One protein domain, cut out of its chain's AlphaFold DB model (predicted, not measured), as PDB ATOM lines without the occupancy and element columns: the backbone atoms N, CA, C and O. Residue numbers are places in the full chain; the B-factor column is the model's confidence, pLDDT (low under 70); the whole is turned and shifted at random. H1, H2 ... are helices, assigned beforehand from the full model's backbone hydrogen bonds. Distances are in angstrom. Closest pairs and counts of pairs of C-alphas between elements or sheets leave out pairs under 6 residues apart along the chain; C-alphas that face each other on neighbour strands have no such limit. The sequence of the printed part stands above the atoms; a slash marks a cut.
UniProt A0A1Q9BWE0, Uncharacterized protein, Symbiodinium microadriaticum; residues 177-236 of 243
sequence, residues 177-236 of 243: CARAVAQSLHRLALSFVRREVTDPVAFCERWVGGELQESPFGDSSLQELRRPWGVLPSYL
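AT A GLANCE: This is residues 177 to 236 of the 243 residues of an uncharacterized protein of Symbiodinium microadriaticum (UniProt A0A1Q9BWE0). Picture a loose, elongated U: one long helix, H1, makes one arm, the chain turns round at one end through H2 and the link after it, and H3 and the very short H4 come back along H1 as the other arm. H3 runs the opposite way to H1, H2 stands about perpendicular to H1 near its last residues, and contacts between the two arms are few. The printed part has 60 residues with four named helices, in the order H1, H2, H3, H4, and no named strand; the class is all helix. The whole is loose, with a radius of gyration of the C-alphas of 14.0 A, and spans 42 by 23 by 16 A.

IN THESE COORDINATES: Find C-alpha 177 at (34.410, 21.447, 221.750); from there H1, residues 177 to 196, runs 28.9 A to C-alpha 196 at (59.489, 18.216, 235.719). Past residues 197 to 199 you reach H2, residues 200 to 208, 11.9 A long. After residues 209 to 218 look for H3, residues 219 to 226, which runs 10.5 A from C-alpha 219 at (58.960, 6.774, 232.446). H4, residues 228 to 231, is 5.2 A long and ends with C-alpha 231 at (39.881, 10.314, 229.670).

HOW THE PARTS SIT: Begin at H1 and look at its residues 188 to 192, with which alone it touches H3. They only just touch, with 3 pairs of C-alphas within 8 A; the closest C-alphas are those of Phe 192 and Leu 225, 6.9 A apart. Their lines stand at a shallow tilt of 21 degrees, and they run opposite ways. H4 is close to H1 but not clearly touching it; the closest C-alphas, those of Leu 185 and Trp 229, are 7.8 A apart. H2 too is close to H1 but not clearly touching, with the C-alphas of Arg 194 and Pro 200 closest at 7.3 A. The lines of H1 and H2 are about perpendicular, at 75 degrees. H2 is apart from H3 and from H4, while H3 and H4 meet only through their link. In the backbones of H1, H2 and H3 every O i to N i+4 pair is within hydrogen-bond range; H4 is too short for such a pair, and its one O i to N i+3 pair is within range.

THE WHOLE: The two C-alphas farthest apart are those of Glu 211 and Tyr 235, at 42.3 A, while the first and last printed C-alphas, of Cys 177 and Leu 236, are 10.1 A apart. The printed part has no cut. The links from H1 to H2 and from H3 to H4 are tight, the link of 10 residues from H2 to H3 is short, and no link is long. In the B-factor column you will find a mean pLDDT of 78.5 for the printed part, with values under 70 at residue 178 and residues 229 to 236.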
ATOM      1  N   CYS A 177      33.994  22.742 221.242       70.06
ATOM      2  CA  CYS A 177      34.410  21.447 221.750       70.06
ATOM      3  C   CYS A 177      35.880  21.123 221.419       70.06
ATOM      4  O   CYS A 177      36.673  20.840 222.318       70.06
ATOM      5  N   ALA A 178      36.282  21.244 220.148       65.25
ATOM      6  CA  ALA A 178      37.667  21.016 219.727       65.25
ATOM      7  C   ALA A 178      38.637  22.017 220.380       65.25
ATOM      8  O   ALA A 178      39.739  21.652 220.794       65.25
ATOM      9  N   ARG A 179      38.203  23.270 220.554       73.75
ATOM     10  CA  ARG A 179      38.956  24.298 221.278       73.75
ATOM     11  C   ARG A 179      39.149  23.936 222.752       73.75
ATOM     12  O   ARG A 179      40.259  24.081 223.259       73.75
ATOM     13  N   ALA A 180      38.108  23.448 223.425       73.25
ATOM     14  CA  ALA A 180      38.189  23.020 224.822       73.25
ATOM     15  C   ALA A 180      39.155  21.838 225.007       73.25
ATOM     16  O   ALA A 180      39.953  21.833 225.947       73.25
ATOM     17  N   VAL A 181      39.147  20.876 224.079       71.94
ATOM     18  CA  VAL A 181      40.109  19.763 224.052       71.94
ATOM     19  C   VAL A 181      41.537  20.280 223.872       71.94
ATOM     20  O   VAL A 181      42.402  19.960 224.686       71.94
ATOM     21  N   ALA A 182      41.787  21.122 222.864       73.56
ATOM     22  CA  ALA A 182      43.116  21.675 222.597       73.56
ATOM     23  C   ALA A 182      43.666  22.473 223.793       73.56
ATOM     24  O   ALA A 182      44.826  22.319 224.169       73.56
ATOM     25  N   GLN A 183      42.822  23.281 224.443       78.62
ATOM     26  CA  GLN A 183      43.190  24.014 225.658       78.62
ATOM     27  C   GLN A 183      43.491  23.083 226.835       78.62
ATOM     28  O   GLN A 183      44.423  23.344 227.593       78.62
ATOM     29  N   SER A 184      42.721  22.007 226.996       76.06
ATOM     30  CA  SER A 184      42.928  21.030 228.071       76.06
ATOM     31  C   SER A 184      44.244  20.276 227.888       76.06
ATOM     32  O   SER A 184      45.034  20.200 228.826       76.06
ATOM     33  N   LEU A 185      44.526  19.817 226.665       77.75
ATOM     34  CA  LEU A 185      45.805  19.209 226.290       77.75
ATOM     35  C   LEU A 185      46.977  20.162 226.527       77.75
ATOM     36  O   LEU A 185      47.960  19.777 227.154       77.75
ATOM     37  N   HIS A 186      46.858  21.416 226.084       80.75
ATOM     38  CA  HIS A 186      47.898  22.420 226.287       80.75
ATOM     39  C   HIS A 186      48.186  22.660 227.774       80.75
ATOM     40  O   HIS A 186      49.344  22.645 228.178       80.75
ATOM     41  N   ARG A 187      47.148  22.851 228.599       83.75
ATOM     42  CA  ARG A 187      47.314  23.065 230.047       83.75
ATOM     43  C   ARG A 187      47.984  21.881 230.723       83.75
ATOM     44  O   ARG A 187      48.850  22.091 231.560       83.75
ATOM     45  N   LEU A 188      47.580  20.672 230.353       83.06
ATOM     46  CA  LEU A 188      48.117  19.436 230.902       83.06
ATOM     47  C   LEU A 188      49.592  19.255 230.508       83.06
ATOM     48  O   LEU A 188      50.423  18.977 231.367       83.06
ATOM     49  N   ALA A 189      49.943  19.469 229.238       83.81
ATOM     50  CA  ALA A 189      51.334  19.407 228.789       83.81
ATOM     51  C   ALA A 189      52.192  20.493 229.459       83.81
ATOM     52  O   ALA A 189      53.291  20.217 229.933       83.81
ATOM     53  N   LEU A 190      51.679  21.723 229.556       84.69
ATOM     54  CA  LEU A 190      52.391  22.834 230.181       84.69
ATOM     55  C   LEU A 190      52.595  22.619 231.686       84.69
ATOM     56  O   LEU A 190      53.671  22.923 232.196       84.69
ATOM     57  N   SER A 191      51.585  22.118 232.404       86.38
ATOM     58  CA  SER A 191      51.701  21.845 233.840       86.38
ATOM     59  C   SER A 191      52.696  20.728 234.119       86.38
ATOM     60  O   SER A 191      53.486  20.846 235.050       86.38
ATOM     61  N   PHE A 192      52.705  19.690 233.283       89.25
ATOM     62  CA  PHE A 192      53.689  18.620 233.345       89.25
ATOM     63  C   PHE A 192      55.107  19.141 233.126       89.25
ATOM     64  O   PHE A 192      55.961  18.954 233.986       89.25
ATOM     65  N   VAL A 193      55.350  19.870 232.031       89.31
ATOM     66  CA  VAL A 193      56.685  20.410 231.734       89.31
ATOM     67  C   VAL A 193      57.166  21.320 232.858       89.31
ATOM     68  O   VAL A 193      58.290  21.167 233.303       89.31
ATOM     69  N   ARG A 194      56.320  22.213 233.382       88.38
ATOM     70  CA  ARG A 194      56.696  23.100 234.500       88.38
ATOM     71  C   ARG A 194      56.960  22.371 235.817       88.38
ATOM     72  O   ARG A 194      57.606  22.938 236.691       88.38
ATOM     73  N   ARG A 195      56.417  21.165 235.990       88.88
ATOM     74  CA  ARG A 195      56.644  20.336 237.176       88.88
ATOM     75  C   ARG A 195      57.970  19.589 237.086       88.88
ATOM     76  O   ARG A 195      58.693  19.545 238.072       88.88
ATOM     77  N   GLU A 196      58.268  19.007 235.927       89.69
ATOM     78  CA  GLU A 196      59.489  18.216 235.719       89.69
ATOM     79  C   GLU A 196      60.699  19.102 235.363       89.69
ATOM     80  O   GLU A 196      61.842  18.726 235.603       89.69
ATOM     81  N   VAL A 197      60.459  20.291 234.802       89.69
ATOM     82  CA  VAL A 197      61.487  21.217 234.319       89.69
ATOM     83  C   VAL A 197      61.281  22.598 234.943       89.69
ATOM     84  O   VAL A 197      60.418  23.371 234.522       89.69
ATOM     85  N   THR A 198      62.110  22.914 235.940       83.75
ATOM     86  CA  THR A 198      62.053  24.171 236.707       83.75
ATOM     87  C   THR A 198      62.265  25.409 235.835       83.75
ATOM     88  O   THR A 198      61.534  26.387 235.967       83.75
ATOM     89  N   ASP A 199      63.245  25.359 234.928       87.50
ATOM     90  CA  ASP A 199      63.517  26.414 233.951       87.50
ATOM     91  C   ASP A 199      63.546  25.811 232.541       87.50
ATOM     92  O   ASP A 199      64.572  25.271 232.119       87.50
ATOM     93  N   PRO A 200      62.423  25.867 231.802       84.75
ATOM     94  CA  PRO A 200      62.339  25.314 230.456       84.75
ATOM     95  C   PRO A 200      63.295  25.966 229.456       84.75
ATOM     96  O   PRO A 200      63.697  25.305 228.503       84.75
ATOM     97  N   VAL A 201      63.655  27.240 229.641       82.81
ATOM     98  CA  VAL A 201      64.554  27.947 228.718       82.81
ATOM     99  C   VAL A 201      65.976  27.459 228.936       82.81
ATOM    100  O   VAL A 201      66.575  26.928 228.002       82.81
ATOM    101  N   ALA A 202      66.466  27.518 230.176       84.44
ATOM    102  CA  ALA A 202      67.792  27.004 230.516       84.44
ATOM    103  C   ALA A 202      67.910  25.500 230.218       84.44
ATOM    104  O   ALA A 202      68.943  25.020 229.760       84.44
ATOM    105  N   PHE A 203      66.834  24.740 230.433       85.31
ATOM    106  CA  PHE A 203      66.779  23.331 230.066       85.31
ATOM    107  C   PHE A 203      66.964  23.119 228.561       85.31
ATOM    108  O   PHE A 203      67.807  22.321 228.158       85.31
ATOM    109  N   CYS A 204      66.206  23.839 227.729       81.25
ATOM    110  CA  CYS A 204      66.328  23.763 226.275       81.25
ATOM    111  C   CYS A 204      67.724  24.177 225.795       81.25
ATOM    112  O   CYS A 204      68.266  23.526 224.908       81.25
ATOM    113  N   GLU A 205      68.325  25.210 226.385       83.19
ATOM    114  CA  GLU A 205      69.691  25.641 226.061       83.19
ATOM    115  C   GLU A 205      70.708  24.524 226.322       83.19
ATOM    116  O   GLU A 205      71.501  24.189 225.441       83.19
ATOM    117  N   ARG A 206      70.631  23.879 227.490       84.12
ATOM    118  CA  ARG A 206      71.504  22.751 227.856       84.12
ATOM    119  C   ARG A 206      71.248  21.509 227.007       84.12
ATOM    120  O   ARG A 206      72.190  20.806 226.640       84.12
ATOM    121  N   TRP A 207      69.984  21.249 226.674       79.94
ATOM    122  CA  TRP A 207      69.582  20.147 225.802       79.94
ATOM    123  C   TRP A 207      70.154  20.315 224.396       79.94
ATOM    124  O   TRP A 207      70.835  19.432 223.886       79.94
ATOM    125  N   VAL A 208      69.933  21.480 223.786       76.25
ATOM    126  CA  VAL A 208      70.450  21.807 222.451       76.25
ATOM    127  C   VAL A 208      71.980  21.876 222.454       76.25
ATOM    128  O   VAL A 208      72.610  21.500 221.469       76.25
ATOM    129  N   GLY A 209      72.593  22.297 223.564       80.56
ATOM    130  CA  GLY A 209      74.046  22.280 223.757       80.56
ATOM    131  C   GLY A 209      74.664  20.878 223.872       80.56
ATOM    132  O   GLY A 209      75.890  20.749 223.795       80.56
ATOM    133  N   GLY A 210      73.842  19.833 224.025       83.75
ATOM    134  CA  GLY A 210      74.275  18.444 224.196       83.75
ATOM    135  C   GLY A 210      74.808  18.121 225.597       83.75
ATOM    136  O   GLY A 210      75.434  17.079 225.792       83.75
ATOM    137  N   GLU A 211      74.586  18.999 226.579       86.38
ATOM    138  CA  GLU A 211      74.970  18.756 227.978       86.38
ATOM    139  C   GLU A 211      74.095  17.693 228.643       86.38
ATOM    140  O   GLU A 211      74.495  17.066 229.624       86.38
ATOM    141  N   LEU A 212      72.881  17.519 228.128       81.50
ATOM    142  CA  LEU A 212      71.922  16.534 228.594       81.50
ATOM    143  C   LEU A 212      71.899  15.374 227.603       81.50
ATOM    144  O   LEU A 212      71.671  15.571 226.414       81.50
ATOM    145  N   GLN A 213      72.159  14.172 228.111       83.50
ATOM    146  CA  GLN A 213      72.203  12.931 227.327       83.50
ATOM    147  C   GLN A 213      70.920  12.100 227.480       83.50
ATOM    148  O   GLN A 213      70.688  11.162 226.725       83.50
ATOM    149  N   GLU A 214      70.077  12.451 228.453       83.75
ATOM    150  CA  GLU A 214      68.883  11.697 228.826       83.75
ATOM    151  C   GLU A 214      67.701  12.637 229.040       83.75
ATOM    152  O   GLU A 214      67.875  13.737 229.563       83.75
ATOM    153  N   SER A 215      66.504  12.179 228.658       83.25
ATOM    154  CA  SER A 215      65.233  12.896 228.828       83.25
ATOM    155  C   SER A 215      65.050  13.388 230.268       83.25
ATOM    156  O   SER A 215      65.267  12.616 231.201       83.25
ATOM    157  N   PRO A 216      64.552  14.622 230.481       83.44
ATOM    158  CA  PRO A 216      64.208  15.088 231.826       83.44
ATOM    159  C   PRO A 216      62.944  14.408 232.357       83.44
ATOM    160  O   PRO A 216      62.603  14.538 233.528       83.44
ATOM    161  N   PHE A 217      62.208  13.734 231.475       90.06
ATOM    162  CA  PHE A 217      60.956  13.079 231.775       90.06
ATOM    163  C   PHE A 217      61.225  11.589 231.943       90.06
ATOM    164  O   PHE A 217      61.478  10.894 230.956       90.06
ATOM    165  N   GLY A 218      61.166  11.114 233.185       88.75
ATOM    166  CA  GLY A 218      61.232   9.687 233.485       88.75
ATOM    167  C   GLY A 218      59.963   8.944 233.058       88.75
ATOM    168  O   GLY A 218      58.886   9.534 232.920       88.75
ATOM    169  N   ASP A 219      60.069   7.625 232.899       86.31
ATOM    170  CA  ASP A 219      58.960   6.774 232.446       86.31
ATOM    171  C   ASP A 219      57.722   6.859 233.344       86.31
ATOM    172  O   ASP A 219      56.596   6.906 232.845       86.31
ATOM    173  N   SER A 220      57.907   6.933 234.667       86.81
ATOM    174  CA  SER A 220      56.809   7.093 235.627       86.81
ATOM    175  C   SER A 220      56.060   8.411 235.415       86.81
ATOM    176  O   SER A 220      54.831   8.413 235.323       86.81
ATOM    177  N   SER A 221      56.789   9.517 235.255       87.75
ATOM    178  CA  SER A 221      56.226  10.846 235.003       87.75
ATOM    179  C   SER A 221      55.461  10.876 233.673       87.75
ATOM    180  O   SER A 221      54.351  11.405 233.596       87.75
ATOM    181  N   LEU A 222      55.999  10.241 232.627       87.56
ATOM    182  CA  LEU A 222      55.327  10.120 231.330       87.56
ATOM    183  C   LEU A 222      54.076   9.231 231.391       87.56
ATOM    184  O   LEU A 222      53.078   9.520 230.730       87.56
ATOM    185  N   GLN A 223      54.080   8.152 232.176       85.19
ATOM    186  CA  GLN A 223      52.879   7.336 232.390       85.19
ATOM    187  C   GLN A 223      51.783   8.117 233.126       85.19
ATOM    188  O   GLN A 223      50.607   8.027 232.758       85.19
ATOM    189  N   GLU A 224      52.148   8.930 234.117       84.31
ATOM    190  CA  GLU A 224      51.209   9.838 234.780       84.31
ATOM    191  C   GLU A 224      50.641  10.888 233.825       84.31
ATOM    192  O   GLU A 224      49.437  11.139 233.855       84.31
ATOM    193  N   LEU A 225      51.469  11.455 232.942       83.38
ATOM    194  CA  LEU A 225      51.037  12.393 231.902       83.38
ATOM    195  C   LEU A 225      50.000  11.772 230.954       83.38
ATOM    196  O   LEU A 225      49.048  12.443 230.552       83.38
ATOM    197  N   ARG A 226      50.179  10.497 230.591       82.44
ATOM    198  CA  ARG A 226      49.309   9.772 229.650       82.44
ATOM    199  C   ARG A 226      47.973   9.350 230.267       82.44
ATOM    200  O   ARG A 226      46.985   9.241 229.544       82.44
ATOM    201  N   ARG A 227      47.896   9.137 231.587       79.62
ATOM    202  CA  ARG A 227      46.653   8.706 232.266       79.62
ATOM    203  C   ARG A 227      45.447   9.612 231.965       79.62
ATOM    204  O   ARG A 227      44.419   9.083 231.546       79.62
ATOM    205  N   PRO A 228      45.535  10.946 232.116       71.19
ATOM    206  CA  PRO A 228      44.414  11.826 231.802       71.19
ATOM    207  C   PRO A 228      44.127  11.946 230.297       71.19
ATOM    208  O   PRO A 228      43.002  12.287 229.939       71.19
ATOM    209  N   TRP A 229      45.080  11.635 229.404       68.25
ATOM    210  CA  TRP A 229      44.813  11.603 227.955       68.25
ATOM    211  C   TRP A 229      43.798  10.513 227.599       68.25
ATOM    212  O   TRP A 229      42.966  10.715 226.718       68.25
ATOM    213  N   GLY A 230      43.809   9.392 228.328       57.94
ATOM    214  CA  GLY A 230      42.840   8.302 228.172       57.94
ATOM    215  C   GLY A 230      41.400   8.659 228.566       57.94
ATOM    216  O   GLY A 230      40.486   7.909 228.239       57.94
ATOM    217  N   VAL A 231      41.194   9.798 229.239       57.00
ATOM    218  CA  VAL A 231      39.881  10.314 229.670       57.00
ATOM    219  C   VAL A 231      39.399  11.450 228.754       57.00
ATOM    220  O   VAL A 231      38.283  11.947 228.908       57.00
ATOM    221  N   LEU A 232      40.210  11.865 227.768       56.41
ATOM    222  CA  LEU A 232      39.758  12.814 226.754       56.41
ATOM    223  C   LEU A 232      38.606  12.187 225.955       56.41
ATOM    224  O   LEU A 232      38.667  11.000 225.624       56.41
ATOM    225  N   PRO A 233      37.536  12.943 225.667       50.28
ATOM    226  CA  PRO A 233      36.273  12.337 225.275       50.28
ATOM    227  C   PRO A 233      36.355  11.475 224.010       50.28
ATOM    228  O   PRO A 233      36.985  11.832 223.012       50.28
ATOM    229  N   SER A 234      35.635  10.355 224.038       43.56
ATOM    230  CA  SER A 234      35.563   9.334 222.987       43.56
ATOM    231  C   SER A 234      35.085   9.837 221.616       43.56
ATOM    232  O   SER A 234      35.328   9.160 220.621       43.56
ATOM    233  N   TYR A 235      34.481  11.028 221.518       46.28
ATOM    234  CA  TYR A 235      34.036  11.612 220.244       46.28
ATOM    235  C   TYR A 235      35.183  12.081 219.329       46.28
ATOM    236  O   TYR A 235      34.945  12.362 218.159       46.28
ATOM    237  N   LEU A 236      36.434  12.132 219.808       42.16
ATOM    238  CA  LEU A 236      37.610  12.336 218.944       42.16
ATOM    239  C   LEU A 236      37.932  11.108 218.071       42.16
ATOM    240  O   LEU A 236      38.789  11.192 217.195       42.16
TER     241      LEU A 236